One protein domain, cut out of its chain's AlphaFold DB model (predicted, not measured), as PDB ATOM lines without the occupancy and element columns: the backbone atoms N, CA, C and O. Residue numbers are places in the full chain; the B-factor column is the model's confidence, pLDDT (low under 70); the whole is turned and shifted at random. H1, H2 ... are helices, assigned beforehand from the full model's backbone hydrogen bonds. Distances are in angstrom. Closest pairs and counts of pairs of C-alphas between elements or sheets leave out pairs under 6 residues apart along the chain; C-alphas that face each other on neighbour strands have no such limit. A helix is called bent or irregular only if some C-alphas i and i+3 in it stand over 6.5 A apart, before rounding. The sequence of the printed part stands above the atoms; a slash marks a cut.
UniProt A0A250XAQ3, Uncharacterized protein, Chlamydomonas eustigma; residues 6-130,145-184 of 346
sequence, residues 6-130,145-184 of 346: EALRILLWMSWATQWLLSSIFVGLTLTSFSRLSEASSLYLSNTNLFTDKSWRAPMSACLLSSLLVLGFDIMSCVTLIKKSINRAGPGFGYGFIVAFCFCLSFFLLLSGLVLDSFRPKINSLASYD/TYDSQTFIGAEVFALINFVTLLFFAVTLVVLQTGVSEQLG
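This is residues 6 to 130 and 145 to 184 of the 346 residues of an uncharacterized protein of Chlamydomonas eustigma (UniProt A0A250XAQ3). Four long helices run side by side in an up-and-down bundle, stretched into a rod: H1, H2, H3 and H4 make a four-sided ring in which each touches the one before and the one after, and H4 closes it back onto H1. Residues 46 to 52, of which 46 and 47 belong to H1, stick out where H1 turns toward H2, and H3 has a kink near residue 121. The printed part has 165 residues with four named helices, in the order H1, H2, H3, H4, and no named strand; the class is all helix. The whole is loose, with a radius of gyration of the C-alphas of 19.4 A, and spans 68 by 27 by 21 A.

The longest helix, H1, residues 6 to 47, touches H2, residues 54 to 86, at a shallow tilt of 23 degrees, opposite ways; their closest C-alphas are those of Val 27 and Ser 67, 5.0 A apart, and the two form a helical hairpin. On H1 the closest C-alpha to H4, residues 145 to 182, is that of Leu 29, 5.1 A from that of Ala 154; H1 and H4 touch at a shallow tilt of 30 degrees, opposite ways. H2 and H3, residues 93 to 127, form a second helical hairpin and touch at a shallow tilt of 28 degrees, with the C-alphas of Ala 62 and Ser 112 closest at 5.3 A. H3 and H4 touch with 40 pairs of C-alphas within 8 A, at a shallow tilt of 16 degrees, opposite ways; the closest are those of Ser 106 and Phe 162, 4.5 A apart. H1 and H3 are apart, while H2 and H4 are near each other. In H1 and H4 every O i to N i+4 pair is within hydrogen-bond range; in H2 it is 26 of 29 and in H3 29 of 31.

H1 begins at C-alpha 6, at (34.116, 2.603, 32.289), and measures 61.5 A. H2 measures 48.8 A; it is neither bent nor irregular, but only just: C-alphas 56 and 59 are 6.1 A apart. H3 begins at C-alpha 93, at (16.144, -10.458, 37.840), and measures 49.5 A. It is irregular, with C-alphas 118 and 121 7.2 A apart, and its kink near residue 121 is 42 degrees. H4 measures 54.2 A and ends at C-alpha 182, at (23.186, 5.700, 38.219).

The two C-alphas farthest apart are those of Asp 130 and Gly 184, at 68.9 A. Residues 131 to 144 are not printed, and C-alphas 130 and 145 are 12.9 A apart across that cut, which lies in the link from H3 to H4. The links H1 to H2 and H2 to H3 are short. Mean pLDDT of the printed part is 83.8; it is under 70 in residues 44 to 54, 87 to 92, 127 to 130 and 177 to 184.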
ATOM      1  N   GLU A   6      33.240   3.500  33.038       79.75
ATOM      2  CA  GLU A   6      34.116   2.603  32.289       79.75
ATOM      3  C   GLU A   6      35.023   1.805  33.224       79.75
ATOM      4  O   GLU A   6      35.173   0.599  33.047       79.75
ATOM      5  N   ALA A   7      35.535   2.440  34.282       83.88
ATOM      6  CA  ALA A   7      36.379   1.783  35.272       83.88
ATOM      7  C   ALA A   7      35.622   0.681  36.032       83.88
ATOM      8  O   ALA A   7      36.152  -0.413  36.202       83.88
ATOM      9  N   LEU A   8      34.358   0.917  36.414       80.44
ATOM     10  CA  LEU A   8      33.519  -0.104  37.066       80.44
ATOM     11  C   LEU A   8      33.239  -1.298  36.145       80.44
ATOM     12  O   LEU A   8      33.247  -2.446  36.590       80.44
ATOM     13  N   ARG A   9      33.024  -1.041  34.849       80.38
ATOM     14  CA  ARG A   9      32.841  -2.100  33.850       80.38
ATOM     15  C   ARG A   9      34.112  -2.928  33.680       80.38
ATOM     16  O   ARG A   9      34.024  -4.151  33.662       80.38
ATOM     17  N   ILE A  10      35.266  -2.276  33.557       86.62
ATOM     18  CA  ILE A  10      36.559  -2.957  33.430       86.62
ATOM     19  C   ILE A  10      36.822  -3.796  34.683       86.62
ATOM     20  O   ILE A  10      37.139  -4.972  34.554       86.62
ATOM     21  N   LEU A  11      36.605  -3.245  35.882       86.75
ATOM     22  CA  LEU A  11      36.792  -3.968  37.144       86.75
ATOM     23  C   LEU A  11      35.919  -5.227  37.210       86.75
ATOM     24  O   LEU A  11      36.420  -6.292  37.559       86.75
ATOM     25  N   LEU A  12      34.648  -5.134  36.804       86.12
ATOM     26  CA  LEU A  12      33.746  -6.287  36.745       86.12
ATOM     27  C   LEU A  12      34.285  -7.395  35.825       86.12
ATOM     28  O   LEU A  12      34.307  -8.558  36.222       86.12
ATOM     29  N   TRP A  13      34.735  -7.038  34.617       88.44
ATOM     30  CA  TRP A  13      35.294  -8.002  33.663       88.44
ATOM     31  C   TRP A  13      36.612  -8.602  34.141       88.44
ATOM     32  O   TRP A  13      36.807  -9.806  34.000       88.44
ATOM     33  N   MET A  14      37.486  -7.795  34.742       92.00
ATOM     34  CA  MET A  14      38.750  -8.274  35.300       92.00
ATOM     35  C   MET A  14      38.497  -9.234  36.461       92.00
ATOM     36  O   MET A  14      39.066 -10.319  36.485       92.00
ATOM     37  N   SER A  15      37.581  -8.891  37.371       90.12
ATOM     38  CA  SER A  15      37.211  -9.765  38.486       90.12
ATOM     39  C   SER A  15      36.580 -11.072  38.007       90.12
ATOM     40  O   SER A  15      36.883 -12.127  38.560       90.12
ATOM     41  N   TRP A  16      35.726 -11.017  36.980       90.75
ATOM     42  CA  TRP A  16      35.141 -12.215  36.383       90.75
ATOM     43  C   TRP A  16      36.206 -13.086  35.698       90.75
ATOM     44  O   TRP A  16      36.230 -14.293  35.916       90.75
ATOM     45  N   ALA A  17      37.130 -12.490  34.939       93.38
ATOM     46  CA  ALA A  17      38.215 -13.218  34.282       93.38
ATOM     47  C   ALA A  17      39.165 -13.881  35.294       93.38
ATOM     48  O   ALA A  17      39.575 -15.024  35.097       93.38
ATOM     49  N   THR A  18      39.486 -13.198  36.399       93.31
ATOM     50  CA  THR A  18      40.264 -13.788  37.498       93.31
ATOM     51  C   THR A  18      39.523 -14.963  38.130       93.31
ATOM     52  O   THR A  18      40.137 -16.004  38.357       93.31
ATOM     53  N   GLN A  19      38.213 -14.832  38.366       93.12
ATOM     54  CA  GLN A  19      37.410 -15.933  38.893       93.12
ATOM     55  C   GLN A  19      37.400 -17.126  37.930       93.12
ATOM     56  O   GLN A  19      37.655 -18.241  38.364       93.12
ATOM     57  N   TRP A  20      37.199 -16.894  36.633       94.38
ATOM     58  CA  TRP A  20      37.228 -17.944  35.614       94.38
ATOM     59  C   TRP A  20      38.579 -18.674  35.562       94.38
ATOM     60  O   TRP A  20      38.630 -19.902  35.506       94.38
ATOM     61  N   LEU A  21      39.690 -17.933  35.643       95.50
ATOM     62  CA  LEU A  21      41.028 -18.522  35.673       95.50
ATOM     63  C   LEU A  21      41.207 -19.443  36.892       95.50
ATOM     64  O   LEU A  21      41.660 -20.578  36.742       95.50
ATOM     65  N   LEU A  22      40.816 -18.990  38.085       94.44
ATOM     66  CA  LEU A  22      40.917 -19.786  39.315       94.44
ATOM     67  C   LEU A  22      39.976 -20.997  39.313       94.44
ATOM     68  O   LEU A  22      40.386 -22.088  39.721       94.44
ATOM     69  N   SER A  23      38.755 -20.825  38.798       93.50
ATOM     70  CA  SER A  23      37.791 -21.902  38.573       93.50
ATOM     71  C   SER A  23      38.374 -22.974  37.647       93.50
ATOM     72  O   SER A  23      38.288 -24.161  37.952       93.50
ATOM     73  N   SER A  24      39.033 -22.577  36.550       94.75
ATOM     74  CA  SER A  24      39.593 -23.514  35.566       94.75
ATOM     75  C   SER A  24      40.697 -24.406  36.148       94.75
ATOM     76  O   SER A  24      40.691 -25.621  35.933       94.75
ATOM     77  N   ILE A  25      41.601 -23.829  36.948       95.50
ATOM     78  CA  ILE A  25      42.670 -24.575  37.626       95.50
ATOM     79  C   ILE A  25      42.055 -25.549  38.634       95.50
ATOM     80  O   ILE A  25      42.420 -26.724  38.670       95.50
ATOM     81  N   PHE A  26      41.076 -25.085  39.411       95.19
ATOM     82  CA  PHE A  26      40.376 -25.919  40.383       95.19
ATOM     83  C   PHE A  26      39.624 -27.085  39.739       95.19
ATOM     84  O   PHE A  26      39.721 -28.211  40.227       95.19
ATOM     85  N   VAL A  27      38.931 -26.862  38.621       95.69
ATOM     86  CA  VAL A  27      38.269 -27.931  37.858       95.69
ATOM     87  C   VAL A  27      39.294 -28.965  37.377       95.69
ATOM     88  O   VAL A  27      39.067 -30.163  37.524       95.69
ATOM     89  N   GLY A  28      40.459 -28.534  36.883       94.94
ATOM     90  CA  GLY A  28      41.534 -29.452  36.489       94.94
ATOM     91  C   GLY A  28      42.050 -30.311  37.652       94.94
ATOM     92  O   GLY A  28      42.166 -31.534  37.527       94.94
ATOM     93  N   LEU A  29      42.309 -29.693  38.807       94.25
ATOM     94  CA  LEU A  29      42.795 -30.387  40.008       94.25
ATOM     95  C   LEU A  29      41.748 -31.338  40.609       94.25
ATOM     96  O   LEU A  29      42.079 -32.439  41.050       94.25
ATOM     97  N   THR A  30      40.474 -30.950  40.606       94.00
ATOM     98  CA  THR A  30      39.389 -31.789  41.143       94.00
ATOM     99  C   THR A  30      39.063 -32.970  40.238       94.00
ATOM    100  O   THR A  30      38.848 -34.068  40.750       94.00
ATOM    101  N   LEU A  31      39.098 -32.801  38.913       93.94
ATOM    102  CA  LEU A  31      38.893 -33.901  37.964       93.94
ATOM    103  C   LEU A  31      40.039 -34.917  38.003       93.94
ATOM    104  O   LEU A  31      39.791 -36.121  38.025       93.94
ATOM    105  N   THR A  32      41.289 -34.453  38.063       93.44
ATOM    106  CA  THR A  32      42.452 -35.348  38.209       93.44
ATOM    107  C   THR A  32      42.411 -36.106  39.538       93.44
ATOM    108  O   THR A  32      42.579 -37.327  39.552       93.44
ATOM    109  N   SER A  33      42.079 -35.420  40.636       91.38
ATOM    110  CA  SER A  33      41.880 -36.048  41.949       91.38
ATOM    111  C   SER A  33      40.731 -37.062  41.937       91.38
ATOM    112  O   SER A  33      40.861 -38.141  42.510       91.38
ATOM    113  N   PHE A  34      39.622 -36.758  41.258       92.06
ATOM    114  CA  PHE A  34      38.492 -37.675  41.106       92.06
ATOM    115  C   PHE A  34      38.890 -38.959  40.374       92.06
ATOM    116  O   PHE A  34      38.601 -40.045  40.874       92.06
ATOM    117  N   SER A  35      39.592 -38.856  39.240       91.12
ATOM    118  CA  SER A  35      40.052 -40.029  38.486       91.12
ATOM    119  C   SER A  35      40.924 -40.938  39.353       91.12
ATOM    120  O   SER A  35      40.659 -42.137  39.445       91.12
ATOM    121  N   ARG A  36      41.880 -40.365  40.097       87.19
ATOM    122  CA  ARG A  36      42.748 -41.126  41.011       87.19
ATOM    123  C   ARG A  36      42.004 -41.755  42.182       87.19
ATOM    124  O   ARG A  36      42.253 -42.911  42.516       87.19
ATOM    125  N   LEU A  37      41.068 -41.029  42.790       86.19
ATOM    126  CA  LEU A  37      40.219 -41.570  43.853       86.19
ATOM    127  C   LEU A  37      39.318 -42.696  43.342       86.19
ATOM    128  O   LEU A  37      39.097 -43.667  44.061       86.19
ATOM    129  N   SER A  38      38.820 -42.591  42.108       87.69
ATOM    130  CA  SER A  38      37.990 -43.629  41.499       87.69
ATOM    131  C   SER A  38      38.783 -44.924  41.291       87.69
ATOM    132  O   SER A  38      38.329 -45.985  41.727       87.69
ATOM    133  N   GLU A  39      40.011 -44.826  40.766       84.00
ATOM    134  CA  GLU A  39      40.950 -45.945  40.623       84.00
ATOM    135  C   GLU A  39      41.267 -46.574  41.989       84.00
ATOM    136  O   GLU A  39      41.046 -47.774  42.179       84.00
ATOM    137  N   ALA A  40      41.669 -45.760  42.973       78.31
ATOM    138  CA  ALA A  40      41.975 -46.220  44.329       78.31
ATOM    139  C   ALA A  40      40.778 -46.921  44.993       78.31
ATOM    140  O   ALA A  40      40.928 -47.980  45.604       78.31
ATOM    141  N   SER A  41      39.573 -46.363  44.838       79.19
ATOM    142  CA  SER A  41      38.358 -46.938  45.415       79.19
ATOM    143  C   SER A  41      38.017 -48.299  44.804       79.19
ATOM    144  O   SER A  41      37.656 -49.220  45.537       79.19
ATOM    145  N   SER A  42      38.187 -48.457  43.485       76.19
ATOM    146  CA  SER A  42      37.899 -49.708  42.775       76.19
ATOM    147  C   SER A  42      38.790 -50.860  43.248       76.19
ATOM    148  O   SER A  42      38.311 -51.978  43.432       76.19
ATOM    149  N   LEU A  43      40.059 -50.567  43.540       72.81
ATOM    150  CA  LEU A  43      41.042 -51.541  44.013       72.81
ATOM    151  C   LEU A  43      40.854 -51.906  45.483       72.81
ATOM    152  O   LEU A  43      41.085 -53.049  45.885       72.81
ATOM    153  N   TYR A  44      40.418 -50.942  46.294       68.31
ATOM    154  CA  TYR A  44      40.076 -51.193  47.688       68.31
ATOM    155  C   TYR A  44      38.840 -52.102  47.794       68.31
ATOM    156  O   TYR A  44      38.833 -53.067  48.561       68.31
ATOM    157  N   LEU A  45      37.830 -51.846  46.954       67.62
ATOM    158  CA  LEU A  45      36.610 -52.653  46.836       67.62
ATOM    159  C   LEU A  45      36.869 -54.055  46.268       67.62
ATOM    160  O   LEU A  45      36.186 -54.992  46.665       67.62
ATOM    161  N   SER A  46      37.839 -54.228  45.363       65.56
ATOM    162  CA  SER A  46      38.155 -55.551  44.809       65.56
ATOM    163  C   SER A  46      38.912 -56.456  45.786       65.56
ATOM    164  O   SER A  46      38.834 -57.673  45.664       65.56
ATOM    165  N   ASN A  47      39.658 -55.881  46.737       59.66
ATOM    166  CA  ASN A  47      40.460 -56.641  47.706       59.66
ATOM    167  C   ASN A  47      39.749 -56.928  49.020       59.66
ATOM    168  O   ASN A  47      40.078 -57.890  49.712       59.66
ATOM    169  N   THR A  48      38.787 -56.092  49.389       54.94
ATOM    170  CA  THR A  48      38.019 -56.289  50.608       54.94
ATOM    171  C   THR A  48      36.642 -56.815  50.221       54.94
ATOM    172  O   THR A  48      35.875 -56.133  49.555       54.94
ATOM    173  N   ASN A  49      36.286 -58.027  50.667       48.41
ATOM    174  CA  ASN A  49      34.924 -58.597  50.576       48.41
ATOM    175  C   ASN A  49      33.890 -57.809  51.423       48.41
ATOM    176  O   ASN A  49      32.925 -58.359  51.950       48.41
ATOM    177  N   LEU A  50      34.103 -56.507  51.600       45.22
ATOM    178  CA  LEU A  50      33.351 -55.610  52.451       45.22
ATOM    179  C   LEU A  50      32.814 -54.478  51.578       45.22
ATOM    180  O   LEU A  50      33.375 -53.389  51.498       45.22
ATOM    181  N   PHE A  51      31.631 -54.712  51.009       45.66
ATOM    182  CA  PHE A  51      30.726 -53.707  50.429       45.66
ATOM    183  C   PHE A  51      30.298 -52.591  51.418       45.66
ATOM    184  O   PHE A  51      29.336 -51.856  51.175       45.66
ATOM    185  N   THR A  52      30.974 -52.460  52.558       52.00
ATOM    186  CA  THR A  52      30.514 -51.721  53.732       52.00
ATOM    187  C   THR A  52      31.150 -50.338  53.842       52.00
ATOM    188  O   THR A  52      30.517 -49.433  54.387       52.00
ATOM    189  N   ASP A  53      32.350 -50.117  53.292       61.47
ATOM    190  CA  ASP A  53      33.056 -48.848  53.493       61.47
ATOM    191  C   ASP A  53      32.681 -47.795  52.434       61.47
ATOM    192  O   ASP A  53      33.433 -47.436  51.526       61.47
ATOM    193  N   LYS A  54      31.452 -47.279  52.558       68.44
ATOM    194  CA  LYS A  54      30.894 -46.209  51.706       68.44
ATOM    195  C   LYS A  54      31.622 -44.869  51.854       68.44
ATOM    196  O   LYS A  54      31.266 -43.920  51.154       68.44
ATOM    197  N   SER A  55      32.614 -44.770  52.741       78.00
ATOM    198  CA  SER A  55      33.298 -43.515  53.043       78.00
ATOM    199  C   SER A  55      33.958 -42.895  51.804       78.00
ATOM    200  O   SER A  55      33.839 -41.693  51.604       78.00
ATOM    201  N   TRP A  56      34.503 -43.699  50.887       81.31
ATOM    202  CA  TRP A  56      35.135 -43.224  49.647       81.31
ATOM    203  C   TRP A  56      34.204 -42.465  48.688       81.31
ATOM    204  O   TRP A  56      34.673 -41.684  47.862       81.31
ATOM    205  N   ARG A  57      32.882 -42.646  48.801       84.19
ATOM    206  CA  ARG A  57      31.910 -41.967  47.928       84.19
ATOM    207  C   ARG A  57      31.833 -40.468  48.188       84.19
ATOM    208  O   ARG A  57      31.657 -39.718  47.238       84.19
ATOM    209  N   ALA A  58      31.980 -40.046  49.444       88.19
ATOM    210  CA  ALA A  58      31.862 -38.645  49.839       88.19
ATOM    211  C   ALA A  58      32.917 -37.727  49.180       88.19
ATOM    212  O   ALA A  58      32.511 -36.753  48.544       88.19
ATOM    213  N   PRO A  59      34.235 -38.019  49.241       89.31
ATOM    214  CA  PRO A  59      35.245 -37.180  48.594       89.31
ATOM    215  C   PRO A  59      35.151 -37.250  47.066       89.31
ATOM    216  O   PRO A  59      35.327 -36.235  46.397       89.31
ATOM    217  N   MET A  60      34.786 -38.407  46.499       89.88
ATOM    218  CA  MET A  60      34.550 -38.534  45.056       89.88
ATOM    219  C   MET A  60      33.382 -37.660  44.588       89.88
ATOM    220  O   MET A  60      33.514 -36.914  43.618       89.88
ATOM    221  N   SER A  61      32.245 -37.713  45.289       91.50
ATOM    222  CA  SER A  61      31.102 -36.861  44.969       91.50
ATOM    223  C   SER A  61      31.413 -35.390  45.197       91.50
ATOM    224  O   SER A  61      30.959 -34.564  44.415       91.50
ATOM    225  N   ALA A  62      32.201 -35.062  46.228       92.25
ATOM    226  CA  ALA A  62      32.620 -33.694  46.493       92.25
ATOM    227  C   ALA A  62      33.409 -33.136  45.304       92.25
ATOM    228  O   ALA A  62      32.975 -32.131  44.754       92.25
ATOM    229  N   CYS A  63      34.458 -33.833  44.839       91.94
ATOM    230  CA  CYS A  63      35.262 -33.416  43.683       91.94
ATOM    231  C   CYS A  63      34.427 -33.229  42.409       91.94
ATOM    232  O   CYS A  63      34.521 -32.192  41.754       91.94
ATOM    233  N   LEU A  64      33.603 -34.225  42.061       93.69
ATOM    234  CA  LEU A  64      32.822 -34.206  40.821       93.69
ATOM    235  C   LEU A  64      31.730 -33.127  40.853       93.69
ATOM    236  O   LEU A  64      31.523 -32.392  39.887       93.69
ATOM    237  N   LEU A  65      31.000 -33.034  41.965       94.31
ATOM    238  CA  LEU A  65      29.873 -32.117  42.078       94.31
ATOM    239  C   LEU A  65      30.369 -30.672  42.219       94.31
ATOM    240  O   LEU A  65      29.778 -29.781  41.613       94.31
ATOM    241  N   SER A  66      31.499 -30.439  42.903       93.69
ATOM    242  CA  SER A  66      32.138 -29.117  42.934       93.69
ATOM    243  C   SER A  66      32.604 -28.678  41.554       93.69
ATOM    244  O   SER A  66      32.331 -27.543  41.167       93.69
ATOM    245  N   SER A  67      33.241 -29.564  40.780       93.56
ATOM    246  CA  SER A  67      33.719 -29.206  39.442       93.56
ATOM    247  C   SER A  67      32.562 -28.893  38.492       93.56
ATOM    248  O   SER A  67      32.621 -27.915  37.748       93.56
ATOM    249  N   LEU A  68      31.481 -29.682  38.544       94.50
ATOM    250  CA  LEU A  68      30.301 -29.467  37.703       94.50
ATOM    251  C   LEU A  68      29.553 -28.179  38.059       94.50
ATOM    252  O   LEU A  68      29.146 -27.447  37.158       94.50
ATOM    253  N   LEU A  69      29.385 -27.882  39.351       94.56
ATOM    254  CA  LEU A  69      28.706 -26.659  39.780       94.56
ATOM    255  C   LEU A  69      29.510 -25.404  39.424       94.56
ATOM    256  O   LEU A  69      28.921 -24.430  38.953       94.56
ATOM    257  N   VAL A  70      30.836 -25.431  39.598       93.94
ATOM    258  CA  VAL A  70      31.719 -24.318  39.208       93.94
ATOM    259  C   VAL A  70      31.681 -24.098  37.696       93.94
ATOM    260  O   VAL A  70      31.489 -22.972  37.246       93.94
ATOM    261  N   LEU A  71      31.749 -25.168  36.902       93.50
ATOM    262  CA  LEU A  71      31.671 -25.067  35.444       93.50
ATOM    263  C   LEU A  71      30.302 -24.544  34.978       93.50
ATOM    264  O   LEU A  71      30.225 -23.681  34.102       93.50
ATOM    265  N   GLY A  72      29.216 -25.012  35.600       92.44
ATOM    266  CA  GLY A  72      27.872 -24.494  35.350       92.44
ATOM    267  C   GLY A  72      27.748 -23.003  35.680       92.44
ATOM    268  O   GLY A  72      27.140 -22.248  34.918       92.44
ATOM    269  N   PHE A  73      28.368 -22.556  36.775       92.06
ATOM    270  CA  PHE A  73      28.425 -21.142  37.140       92.06
ATOM    271  C   PHE A  73      29.210 -20.296  36.148       92.06
ATOM    272  O   PHE A  73      28.739 -19.225  35.764       92.06
ATOM    273  N   ASP A  74      30.372 -20.762  35.701       92.00
ATOM    274  CA  ASP A  74      31.199 -20.031  34.743       92.00
ATOM    275  C   ASP A  74      30.446 -19.814  33.420       92.00
ATOM    276  O   ASP A  74      30.429 -18.701  32.888       92.00
ATOM    277  N   ILE A  75      29.724 -20.830  32.934       91.62
ATOM    278  CA  ILE A  75      28.892 -20.716  31.726       91.62
ATOM    279  C   ILE A  75      27.726 -19.742  31.954       91.62
ATOM    280  O   ILE A  75      27.528 -18.810  31.170       91.62
ATOM    281  N   MET A  76      26.960 -19.921  33.036       89.25
ATOM    282  CA  MET A  76      25.784 -19.090  33.327       89.25
ATOM    283  C   MET A  76      26.149 -17.623  33.592       89.25
ATOM    284  O   MET A  76      25.442 -16.707  33.149       89.25
ATOM    285  N   SER A  77      27.263 -17.386  34.289       87.88
ATOM    286  CA  SER A  77      27.781 -16.044  34.560       87.88
ATOM    287  C   SER A  77      28.252 -15.367  33.272       87.88
ATOM    288  O   SER A  77      27.864 -14.224  33.028       87.88
ATOM    289  N   CYS A  78      28.967 -16.082  32.397       88.06
ATOM    290  CA  CYS A  78      29.393 -15.583  31.090       88.06
ATOM    291  C   CYS A  78      28.201 -15.132  30.234       88.06
ATOM    292  O   CYS A  78      28.136 -13.979  29.800       88.06
ATOM    293  N   VAL A  79      27.207 -16.012  30.053       87.69
ATOM    294  CA  VAL A  79      26.010 -15.728  29.241       87.69
ATOM    295  C   VAL A  79      25.273 -14.496  29.759       87.69
ATOM    296  O   VAL A  79      24.840 -13.644  28.979       87.69
ATOM    297  N   THR A  80      25.157 -14.356  31.078       84.44
ATOM    298  CA  THR A  80      24.442 -13.221  31.667       84.44
ATOM    299  C   THR A  80      25.231 -11.919  31.563       84.44
ATOM    300  O   THR A  80      24.635 -10.873  31.293       84.44
ATOM    301  N   LEU A  81      26.558 -11.961  31.720       81.06
ATOM    302  CA  LEU A  81      27.421 -10.793  31.528       81.06
ATOM    303  C   LEU A  81      27.428 -10.327  30.067       81.06
ATOM    304  O   LEU A  81      27.317  -9.125  29.829       81.06
ATOM    305  N   ILE A  82      27.464 -11.251  29.099       84.25
ATOM    306  CA  ILE A  82      27.345 -10.936  27.665       84.25
ATOM    307  C   ILE A  82      25.969 -10.337  27.359       84.25
ATOM    308  O   ILE A  82      25.864  -9.281  26.739       84.25
ATOM    309  N   LYS A  83      24.887 -10.961  27.839       81.31
ATOM    310  CA  LYS A  83      23.533 -10.431  27.625       81.31
ATOM    311  C   LYS A  83      23.397  -9.009  28.173       81.31
ATOM    312  O   LYS A  83      22.774  -8.167  27.531       81.31
ATOM    313  N   LYS A  84      24.007  -8.731  29.329       73.62
ATOM    314  CA  LYS A  84      23.999  -7.406  29.961       73.62
ATOM    315  C   LYS A  84      24.956  -6.409  29.297       73.62
ATOM    316  O   LYS A  84      24.719  -5.206  29.383       73.62
ATOM    317  N   SER A  85      26.020  -6.870  28.637       72.62
ATOM    318  CA  SER A  85      26.913  -5.987  27.878       72.62
ATOM    319  C   SER A  85      26.268  -5.500  26.575       72.62
ATOM    320  O   SER A  85      26.502  -4.354  26.188       72.62
ATOM    321  N   ILE A  86      25.419  -6.328  25.953       77.88
ATOM    322  CA  ILE A  86      24.688  -6.016  24.715       77.88
ATOM    323  C   ILE A  86      23.409  -5.224  25.019       77.88
ATOM    324  O   ILE A  86      23.242  -4.093  24.560       77.88
ATOM    325  N   ASN A  87      22.516  -5.786  25.839       67.62
ATOM    326  CA  ASN A  87      21.257  -5.144  26.195       67.62
ATOM    327  C   ASN A  87      21.496  -4.250  27.407       67.62
ATOM    328  O   ASN A  87      21.408  -4.706  28.546       67.62
ATOM    329  N   ARG A  88      21.749  -2.956  27.174       63.72
ATOM    330  CA  ARG A  88      21.860  -1.907  28.213       63.72
ATOM    331  C   ARG A  88      20.553  -1.671  29.006       63.72
ATOM    332  O   ARG A  88      20.366  -0.600  29.575       63.72
ATOM    333  N   ALA A  89      19.638  -2.637  29.020       55.53
ATOM    334  CA  ALA A  89      18.426  -2.624  29.820       55.53
ATOM    335  C   ALA A  89      18.773  -2.789  31.313       55.53
ATOM    336  O   ALA A  89      19.825  -3.333  31.654       55.53
ATOM    337  N   GLY A  90      17.903  -2.277  32.189       57.59
ATOM    338  CA  GLY A  90      18.127  -2.120  33.633       57.59
ATOM    339  C   GLY A  90      18.499  -3.396  34.418       57.59
ATOM    340  O   GLY A  90      18.691  -4.472  33.852       57.59
ATOM    341  N   PRO A  91      18.641  -3.304  35.754       59.72
ATOM    342  CA  PRO A  91      19.041  -4.416  36.610       59.72
ATOM    343  C   PRO A  91      17.975  -5.521  36.584       59.72
ATOM    344  O   PRO A  91      17.019  -5.513  37.347       59.72
ATOM    345  N   GLY A  92      18.131  -6.468  35.660       64.00
ATOM    346  CA  GLY A  92      17.224  -7.598  35.520       64.00
ATOM    347  C   GLY A  92      17.350  -8.598  36.669       64.00
ATOM    348  O   GLY A  92      18.417  -8.745  37.274       64.00
ATOM    349  N   PHE A  93      16.268  -9.344  36.889       72.81
ATOM    350  CA  PHE A  93      16.144 -10.458  37.840       72.81
ATOM    351  C   PHE A  93      17.361 -11.409  37.852       72.81
ATOM    352  O   PHE A  93      17.791 -11.866  38.910       72.81
ATOM    353  N   GLY A  94      17.986 -11.637  36.691       78.06
ATOM    354  CA  GLY A  94      19.143 -12.528  36.554       78.06
ATOM    355  C   GLY A  94      20.382 -12.124  37.364       78.06
ATOM    356  O   GLY A  94      21.164 -12.991  37.733       78.06
ATOM    357  N   TYR A  95      20.565 -10.840  37.693       78.56
ATOM    358  CA  TYR A  95      21.740 -10.428  38.469       78.56
ATOM    359  C   TYR A  95      21.639 -10.872  39.935       78.56
ATOM    360  O   TYR A  95      22.609 -11.388  40.482       78.56
ATOM    361  N   GLY A  96      20.466 -10.721  40.560       83.94
ATOM    362  CA  GLY A  96      20.243 -11.186  41.934       83.94
ATOM    363  C   GLY A  96      20.400 -12.703  42.056       83.94
ATOM    364  O   GLY A  96      21.018 -13.183  43.003       83.94
ATOM    365  N   PHE A  97      19.935 -13.445  41.045       86.75
ATOM    366  CA  PHE A  97      20.141 -14.891  40.965       86.75
ATOM    367  C   PHE A  97      21.629 -15.268  40.923       86.75
ATOM    368  O   PHE A  97      22.044 -16.159  41.657       86.75
ATOM    369  N   ILE A  98      22.450 -14.569  40.129       87.69
ATOM    370  CA  ILE A  98      23.899 -14.827  40.065       87.69
ATOM    371  C   ILE A  98      24.574 -14.562  41.403       87.69
ATOM    372  O   ILE A  98      25.397 -15.369  41.819       87.69
ATOM    373  N   VAL A  99      24.229 -13.465  42.081       90.44
ATOM    374  CA  VAL A  99      24.793 -13.143  43.399       90.44
ATOM    375  C   VAL A  99      24.447 -14.233  44.413       90.44
ATOM    376  O   VAL A  99      25.341 -14.749  45.082       90.44
ATOM    377  N   ALA A 100      23.172 -14.622  44.493       91.38
ATOM    378  CA  ALA A 100      22.721 -15.670  45.406       91.38
ATOM    379  C   ALA A 100      23.384 -17.019  45.091       91.38
ATOM    380  O   ALA A 100      23.865 -17.705  45.990       91.38
ATOM    381  N   PHE A 101      23.461 -17.380  43.811       91.94
ATOM    382  CA  PHE A 101      24.072 -18.632  43.384       91.94
ATOM    383  C   PHE A 101      25.588 -18.642  43.621       91.94
ATOM    384  O   PHE A 101      26.108 -19.643  44.099       91.94
ATOM    385  N   CYS A 102      26.279 -17.520  43.391       92.75
ATOM    386  CA  CYS A 102      27.697 -17.337  43.709       92.75
ATOM    387  C   CYS A 102      27.968 -17.501  45.212       92.75
ATOM    388  O   CYS A 102      28.892 -18.214  45.602       92.75
ATOM    389  N   PHE A 103      27.114 -16.912  46.057       93.50
ATOM    390  CA  PHE A 103      27.185 -17.076  47.507       93.50
ATOM    391  C   PHE A 103      26.983 -18.540  47.921       93.50
ATOM    392  O   PHE A 103      27.820 -19.090  48.631       93.50
ATOM    393  N   CYS A 104      25.942 -19.215  47.421       94.44
ATOM    394  CA  CYS A 104      25.718 -20.641  47.686       94.44
ATOM    395  C   CYS A 104      26.898 -21.517  47.234       94.44
ATOM    396  O   CYS A 104      27.308 -22.424  47.959       94.44
ATOM    397  N   LEU A 105      27.468 -21.233  46.059       94.31
ATOM    398  CA  LEU A 105      28.632 -21.940  45.529       94.31
ATOM    399  C   LEU A 105      29.872 -21.763  46.398       94.31
ATOM    400  O   LEU A 105      30.602 -22.727  46.602       94.31
ATOM    401  N   SER A 106      30.083 -20.568  46.948       95.62
ATOM    402  CA  SER A 106      31.169 -20.303  47.888       95.62
ATOM    403  C   SER A 106      31.084 -21.266  49.086       95.62
ATOM    404  O   SER A 106      32.018 -22.035  49.320       95.62
ATOM    405  N   PHE A 107      29.935 -21.356  49.770       95.06
ATOM    406  CA  PHE A 107      29.763 -22.321  50.873       95.06
ATOM    407  C   PHE A 107      29.907 -23.771  50.430       95.06
ATOM    408  O   PHE A 107      30.475 -24.583  51.160       95.06
ATOM    409  N   PHE A 108      29.414 -24.109  49.240       95.06
ATOM    410  CA  PHE A 108      29.574 -25.451  48.703       95.06
ATOM    411  C   PHE A 108      31.054 -25.810  48.499       95.06
ATOM    412  O   PHE A 108      31.474 -26.907  48.867       95.06
ATOM    413  N   LEU A 109      31.867 -24.881  47.984       95.12
ATOM    414  CA  LEU A 109      33.306 -25.088  47.830       95.12
ATOM    415  C   LEU A 109      34.025 -25.195  49.174       95.12
ATOM    416  O   LEU A 109      34.863 -26.082  49.327       95.12
ATOM    417  N   LEU A 110      33.643 -24.386  50.166       96.31
ATOM    418  CA  LEU A 110      34.147 -24.525  51.535       96.31
ATOM    419  C   LEU A 110      33.861 -25.926  52.096       96.31
ATOM    420  O   LEU A 110      34.765 -26.580  52.611       96.31
ATOM    421  N   LEU A 111      32.625 -26.414  51.949       95.31
ATOM    422  CA  LEU A 111      32.244 -27.761  52.380       95.31
ATOM    423  C   LEU A 111      33.022 -28.840  51.621       95.31
ATOM    424  O   LEU A 111      33.472 -29.802  52.235       95.31
ATOM    425  N   SER A 112      33.226 -28.674  50.312       94.50
ATOM    426  CA  SER A 112      34.024 -29.615  49.520       94.50
ATOM    427  C   SER A 112      35.484 -29.669  49.989       94.50
ATOM    428  O   SER A 112      36.013 -30.763  50.167       94.50
ATOM    429  N   GLY A 113      36.098 -28.519  50.295       93.88
ATOM    430  CA  GLY A 113      37.451 -28.442  50.853       93.88
ATOM    431  C   GLY A 113      37.560 -29.129  52.214       93.88
ATOM    432  O   GLY A 113      38.455 -29.943  52.413       93.88
ATOM    433  N   LEU A 114      36.600 -28.893  53.115       94.88
ATOM    434  CA  LEU A 114      36.553 -29.555  54.428       94.88
ATOM    435  C   LEU A 114      36.366 -31.075  54.317       94.88
ATOM    436  O   LEU A 114      36.963 -31.834  55.082       94.88
ATOM    437  N   VAL A 115      35.551 -31.538  53.363       94.06
ATOM    438  CA  VAL A 115      35.405 -32.975  53.095       94.06
ATOM    439  C   VAL A 115      36.734 -33.555  52.615       94.06
ATOM    440  O   VAL A 115      37.136 -34.597  53.124       94.06
ATOM    441  N   LEU A 116      37.446 -32.893  51.702       91.38
ATOM    442  CA  LEU A 116      38.748 -33.374  51.226       91.38
ATOM    443  C   LEU A 116      39.794 -33.424  52.350       91.38
ATOM    444  O   LEU A 116      40.451 -34.455  52.504       91.38
ATOM    445  N   ASP A 117      39.868 -32.391  53.191       93.94
ATOM    446  CA  ASP A 117      40.770 -32.362  54.350       93.94
ATOM    447  C   ASP A 117      40.456 -33.496  55.346       93.94
ATOM    448  O   ASP A 117      41.345 -34.236  55.773       93.94
ATOM    449  N   SER A 118      39.171 -33.767  55.618       92.25
ATOM    450  CA  SER A 118      38.773 -34.876  56.502       92.25
ATOM    451  C   SER A 118      39.209 -36.265  55.997       92.25
ATOM    452  O   SER A 118      39.369 -37.197  56.790       92.25
ATOM    453  N   PHE A 119      39.438 -36.415  54.685       88.94
ATOM    454  CA  PHE A 119      39.914 -37.654  54.060       88.94
ATOM    455  C   PHE A 119      41.438 -37.753  53.960       88.94
ATOM    456  O   PHE A 119      41.965 -38.836  53.677       88.94
ATOM    457  N   ARG A 120      42.162 -36.674  54.261       86.25
ATOM    458  CA  ARG A 120      43.623 -36.618  54.205       86.25
ATOM    459  C   ARG A 120      44.321 -37.711  55.028       86.25
ATOM    460  O   ARG A 120      45.236 -38.338  54.491       86.25
ATOM    461  N   PRO A 121      43.889 -38.050  56.264       85.44
ATOM    462  CA  PRO A 121      44.503 -39.141  57.024       85.44
ATOM    463  C   PRO A 121      44.369 -40.505  56.333       85.44
ATOM    464  O   PRO A 121      45.301 -41.308  56.369       85.44
ATOM    465  N   LYS A 122      43.238 -40.758  55.656       82.38
ATOM    466  CA  LYS A 122      43.016 -42.011  54.920       82.38
ATOM    467  C   LYS A 122      43.947 -42.116  53.713       82.38
ATOM    468  O   LYS A 122      44.547 -43.165  53.502       82.38
ATOM    469  N   ILE A 123      44.132 -41.029  52.969       80.00
ATOM    470  CA  ILE A 123      45.056 -41.003  51.825       80.00
ATOM    471  C   ILE A 123      46.504 -41.189  52.280       80.00
ATOM    472  O   ILE A 123      47.228 -41.994  51.700       80.00
ATOM    473  N   ASN A 124      46.909 -40.524  53.364       80.94
ATOM    474  CA  ASN A 124      48.253 -40.687  53.915       80.94
ATOM    475  C   ASN A 124      48.513 -42.131  54.362       80.94
ATOM    476  O   ASN A 124      49.605 -42.640  54.128       80.94
ATOM    477  N   SER A 125      47.504 -42.810  54.924       76.19
ATOM    478  CA  SER A 125      47.622 -44.228  55.283       76.19
ATOM    479  C   SER A 125      47.825 -45.142  54.065       76.19
ATOM    480  O   SER A 125      48.601 -46.092  54.148       76.19
ATOM    481  N   LEU A 126      47.206 -44.820  52.918       70.81
ATOM    482  CA  LEU A 126      47.428 -45.530  51.651       70.81
ATOM    483  C   LEU A 126      48.820 -45.259  51.070       70.81
ATOM    484  O   LEU A 126      49.438 -46.173  50.532       70.81
ATOM    485  N   ALA A 127      49.301 -44.019  51.169       69.19
ATOM    486  CA  ALA A 127      50.618 -43.628  50.672       69.19
ATOM    487  C   ALA A 127      51.761 -44.236  51.504       69.19
ATOM    488  O   ALA A 127      52.813 -44.554  50.961       69.19
ATOM    489  N   SER A 128      51.555 -44.413  52.815       64.56
ATOM    490  CA  SER A 128      52.516 -45.073  53.710       64.56
ATOM    491  C   SER A 128      52.485 -46.598  53.642       64.56
ATOM    492  O   SER A 128      53.363 -47.246  54.207       64.56
ATOM    493  N   TYR A 129      51.463 -47.181  53.011       60.00
ATOM    494  CA  TYR A 129      51.401 -48.623  52.839       60.00
ATOM    495  C   TYR A 129      52.420 -49.010  51.766       60.00
ATOM    496  O   TYR A 129      52.216 -48.774  50.580       60.00
ATOM    497  N   ASP A 130      53.560 -49.539  52.200       54.09
ATOM    498  CA  ASP A 130      54.620 -50.011  51.320       54.09
ATOM    499  C   ASP A 130      54.148 -51.283  50.594       54.09
ATOM    500  O   ASP A 130      54.296 -52.407  51.080       54.09
ATOM    501  N   THR A 145      53.670 -39.689  45.242       81.69
ATOM    502  CA  THR A 145      53.811 -38.374  45.898       81.69
ATOM    503  C   THR A 145      53.148 -37.257  45.087       81.69
ATOM    504  O   THR A 145      52.609 -36.311  45.661       81.69
ATOM    505  N   TYR A 146      53.151 -37.375  43.756       83.88
ATOM    506  CA  TYR A 146      52.503 -36.423  42.857       83.88
ATOM    507  C   TYR A 146      50.972 -36.443  42.995       83.88
ATOM    508  O   TYR A 146      50.343 -35.384  43.023       83.88
ATOM    509  N   ASP A 147      50.367 -37.623  43.165       84.88
ATOM    510  CA  ASP A 147      48.919 -37.752  43.384       84.88
ATOM    511  C   ASP A 147      48.509 -37.139  44.734       84.88
ATOM    512  O   ASP A 147      47.523 -36.404  44.810       84.88
ATOM    513  N   SER A 148      49.319 -37.333  45.785       86.81
ATOM    514  CA  SER A 148      49.121 -36.664  47.081       86.81
ATOM    515  C   SER A 148      49.194 -35.140  46.971       86.81
ATOM    516  O   SER A 148      48.361 -34.440  47.544       86.81
ATOM    517  N   GLN A 149      50.173 -34.607  46.231       88.56
ATOM    518  CA  GLN A 149      50.302 -33.161  46.027       88.56
ATOM    519  C   GLN A 149      49.135 -32.590  45.219       88.56
ATOM    520  O   GLN A 149      48.655 -31.506  45.537       88.56
ATOM    521  N   THR A 150      48.645 -33.327  44.221       89.69
ATOM    522  CA  THR A 150      47.478 -32.928  43.422       89.69
ATOM    523  C   THR A 150      46.213 -32.889  44.278       89.69
ATOM    524  O   THR A 150      45.461 -31.918  44.210       89.69
ATOM    525  N   PHE A 151      46.021 -33.886  45.150       90.06
ATOM    526  CA  PHE A 151      44.898 -33.933  46.087       90.06
ATOM    527  C   PHE A 151      44.922 -32.760  47.082       90.06
ATOM    528  O   PHE A 151      43.923 -32.061  47.241       90.06
ATOM    529  N   ILE A 152      46.082 -32.490  47.695       91.69
ATOM    530  CA  ILE A 152      46.270 -31.328  48.585       91.69
ATOM    531  C   ILE A 152      46.069 -30.020  47.805       91.69
ATOM    532  O   ILE A 152      45.488 -29.064  48.312       91.69
ATOM    533  N   GLY A 153      46.511 -29.972  46.547       92.38
ATOM    534  CA  GLY A 153      46.266 -28.844  45.656       92.38
ATOM    535  C   GLY A 153      44.774 -28.580  45.458       92.38
ATOM    536  O   GLY A 153      44.346 -27.437  45.585       92.38
ATOM    537  N   ALA A 154      43.972 -29.619  45.200       93.31
ATOM    538  CA  ALA A 154      42.523 -29.495  45.038       93.31
ATOM    539  C   ALA A 154      41.837 -28.957  46.307       93.31
ATOM    540  O   ALA A 154      40.969 -28.091  46.209       93.31
ATOM    541  N   GLU A 155      42.270 -29.412  47.485       93.12
ATOM    542  CA  GLU A 155      41.812 -28.917  48.790       93.12
ATOM    543  C   GLU A 155      42.105 -27.415  48.963       93.12
ATOM    544  O   GLU A 155      41.195 -26.615  49.190       93.12
ATOM    545  N   VAL A 156      43.365 -27.005  48.782       95.50
ATOM    546  CA  VAL A 156      43.783 -25.601  48.939       95.50
ATOM    547  C   VAL A 156      43.090 -24.702  47.911       95.50
ATOM    548  O   VAL A 156      42.621 -23.614  48.249       95.50
ATOM    549  N   PHE A 157      42.960 -25.155  46.661       94.25
ATOM    550  CA  PHE A 157      42.260 -24.397  45.623       94.25
ATOM    551  C   PHE A 157      40.747 -24.314  45.845       94.25
ATOM    552  O   PHE A 157      40.143 -23.339  45.389       94.25
ATOM    553  N   ALA A 158      40.130 -25.261  46.561       94.50
ATOM    554  CA  ALA A 158      38.735 -25.138  46.986       94.50
ATOM    555  C   ALA A 158      38.561 -23.946  47.941       94.50
ATOM    556  O   ALA A 158      37.646 -23.141  47.767       94.50
ATOM    557  N   LEU A 159      39.480 -23.785  48.903       94.81
ATOM    558  CA  LEU A 159      39.476 -22.665  49.852       94.81
ATOM    559  C   LEU A 159      39.782 -21.326  49.173       94.81
ATOM    560  O   LEU A 159      39.127 -20.325  49.463       94.81
ATOM    561  N   ILE A 160      40.736 -21.302  48.237       95.75
ATOM    562  CA  ILE A 160      41.022 -20.098  47.445       95.75
ATOM    563  C   ILE A 160      39.778 -19.692  46.648       95.75
ATOM    564  O   ILE A 160      39.361 -18.538  46.734       95.75
ATOM    565  N   ASN A 161      39.139 -20.633  45.941       94.62
ATOM    566  CA  ASN A 161      37.921 -20.341  45.184       94.62
ATOM    567  C   ASN A 161      36.743 -19.940  46.074       94.62
ATOM    568  O   ASN A 161      35.942 -19.100  45.672       94.62
ATOM    569  N   PHE A 162      36.640 -20.484  47.288       95.88
ATOM    570  CA  PHE A 162      35.674 -20.016  48.282       95.88
ATOM    571  C   PHE A 162      35.846 -18.514  48.553       95.88
ATOM    572  O   PHE A 162      34.878 -17.757  48.423       95.88
ATOM    573  N   VAL A 163      37.072 -18.077  48.871       96.19
ATOM    574  CA  VAL A 163      37.375 -16.671  49.179       96.19
ATOM    575  C   VAL A 163      37.157 -15.778  47.960       96.19
ATOM    576  O   VAL A 163      36.561 -14.707  48.091       96.19
ATOM    577  N   THR A 164      37.592 -16.200  46.770       94.19
ATOM    578  CA  THR A 164      37.444 -15.377  45.562       94.19
ATOM    579  C   THR A 164      35.998 -15.281  45.093       94.19
ATOM    580  O   THR A 164      35.579 -14.188  44.719       94.19
ATOM    581  N   LEU A 165      35.197 -16.349  45.200       92.88
ATOM    582  CA  LEU A 165      33.756 -16.284  44.938       92.88
ATOM    583  C   LEU A 165      33.042 -15.388  45.945       92.88
ATOM    584  O   LEU A 165      32.159 -14.628  45.558       92.88
ATOM    585  N   LEU A 166      33.431 -15.422  47.222       94.31
ATOM    586  CA  LEU A 166      32.851 -14.540  48.234       94.31
ATOM    587  C   LEU A 166      33.188 -13.075  47.932       94.31
ATOM    588  O   LEU A 166      32.302 -12.220  47.930       94.31
ATOM    589  N   PHE A 167      34.448 -12.790  47.599       93.12
ATOM    590  CA  PHE A 167      34.875 -11.458  47.174       93.12
ATOM    591  C   PHE A 167      34.156 -11.006  45.894       93.12
ATOM    592  O   PHE A 167      33.727  -9.854  45.794       93.12
ATOM    593  N   PHE A 168      33.964 -11.913  44.936       90.19
ATOM    594  CA  PHE A 168      33.219 -11.646  43.712       90.19
ATOM    595  C   PHE A 168      31.743 -11.356  44.003       90.19
ATOM    596  O   PHE A 168      31.219 -10.361  43.511       90.19
ATOM    597  N   ALA A 169      31.088 -12.140  44.862       90.81
ATOM    598  CA  ALA A 169      29.711 -11.903  45.288       90.81
ATOM    599  C   ALA A 169      29.553 -10.531  45.962       90.81
ATOM    600  O   ALA A 169      28.651  -9.775  45.603       90.81
ATOM    601  N   VAL A 170      30.461 -10.165  46.873       91.06
ATOM    602  CA  VAL A 170      30.480  -8.834  47.507       91.06
ATOM    603  C   VAL A 170      30.691  -7.736  46.466       91.06
ATOM    604  O   VAL A 170      29.978  -6.733  46.481       91.06
ATOM    605  N   THR A 171      31.615  -7.937  45.524       87.94
ATOM    606  CA  THR A 171      31.854  -6.997  44.420       87.94
ATOM    607  C   THR A 171      30.587  -6.805  43.593       87.94
ATOM    608  O   THR A 171      30.210  -5.670  43.308       87.94
ATOM    609  N   LEU A 172      29.871  -7.883  43.265       86.88
ATOM    610  CA  LEU A 172      28.599  -7.796  42.559       86.88
ATOM    611  C   LEU A 172      27.554  -7.010  43.372       86.88
ATOM    612  O   LEU A 172      26.927  -6.105  42.829       86.88
ATOM    613  N   VAL A 173      27.407  -7.276  44.674       88.19
ATOM    614  CA  VAL A 173      26.460  -6.551  45.548       88.19
ATOM    615  C   VAL A 173      26.769  -5.055  45.613       88.19
ATOM    616  O   VAL A 173      25.880  -4.230  45.411       88.19
ATOM    617  N   VAL A 174      28.031  -4.678  45.837       86.50
ATOM    618  CA  VAL A 174      28.438  -3.263  45.910       86.50
ATOM    619  C   VAL A 174      28.210  -2.559  44.570       86.50
ATOM    620  O   VAL A 174      27.737  -1.419  44.522       86.50
ATOM    621  N   LEU A 175      28.490  -3.250  43.461       80.56
ATOM    622  CA  LEU A 175      28.254  -2.718  42.123       80.56
ATOM    623  C   LEU A 175      26.759  -2.621  41.782       80.56
ATOM    624  O   LEU A 175      26.398  -1.736  41.007       80.56
ATOM    625  N   GLN A 176      25.866  -3.440  42.358       77.25
ATOM    626  CA  GLN A 176      24.413  -3.268  42.177       77.25
ATOM    627  C   GLN A 176      23.934  -1.922  42.700       77.25
ATOM    628  O   GLN A 176      23.173  -1.242  42.008       77.25
ATOM    629  N   THR A 177      24.384  -1.526  43.889       69.31
ATOM    630  CA  THR A 177      23.997  -0.248  44.494       69.31
ATOM    631  C   THR A 177      24.481   0.913  43.624       69.31
ATOM    632  O   THR A 177      23.681   1.752  43.219       69.31
ATOM    633  N   GLY A 178      25.744   0.879  43.181       64.94
ATOM    634  CA  GLY A 178      26.286   1.909  42.286       64.94
ATOM    635  C   GLY A 178      25.613   1.965  40.906       64.94
ATOM    636  O   GLY A 178      25.437   3.042  40.341       64.94
ATOM    637  N   VAL A 179      25.201   0.820  40.355       60.56
ATOM    638  CA  VAL A 179      24.522   0.752  39.050       60.56
ATOM    639  C   VAL A 179      23.057   1.193  39.156       60.56
ATOM    640  O   VAL A 179      22.569   1.884  38.262       60.56
ATOM    641  N   SER A 180      22.355   0.842  40.237       62.72
ATOM    642  CA  SER A 180      20.943   1.206  40.446       62.72
ATOM    643  C   SER A 180      20.742   2.706  40.690       62.72
ATOM    644  O   SER A 180      19.825   3.290  40.111       62.72
ATOM    645  N   GLU A 181      21.639   3.354  41.438       62.16
ATOM    646  CA  GLU A 181      21.627   4.811  41.632       62.16
ATOM    647  C   GLU A 181      21.915   5.572  40.327       62.16
ATOM    648  O   GLU A 181      21.288   6.593  40.039       62.16
ATOM    649  N   GLN A 182      22.814   5.054  39.484       54.03
ATOM    650  CA  GLN A 182      23.186   5.700  38.219       54.03
ATOM    651  C   GLN A 182      22.175   5.499  37.083       54.03
ATOM    652  O   GLN A 182      22.121   6.327  36.173       54.03
ATOM    653  N   LEU A 183      21.385   4.421  37.114       49.72
ATOM    654  CA  LEU A 183      20.329   4.153  36.128       49.72
ATOM    655  C   LEU A 183      19.061   4.986  36.364       49.72
ATOM    656  O   LEU A 183      18.138   4.909  35.561       49.72
ATOM    657  N   GLY A 184      19.001   5.786  37.434       46.19
ATOM    658  CA  GLY A 184      17.871   6.679  37.694       46.19
ATOM    659  C   GLY A 184      16.555   5.956  37.992       46.19
ATOM    660  O   GLY A 184      15.516   6.601  38.015       46.19
TER     661      GLY A 184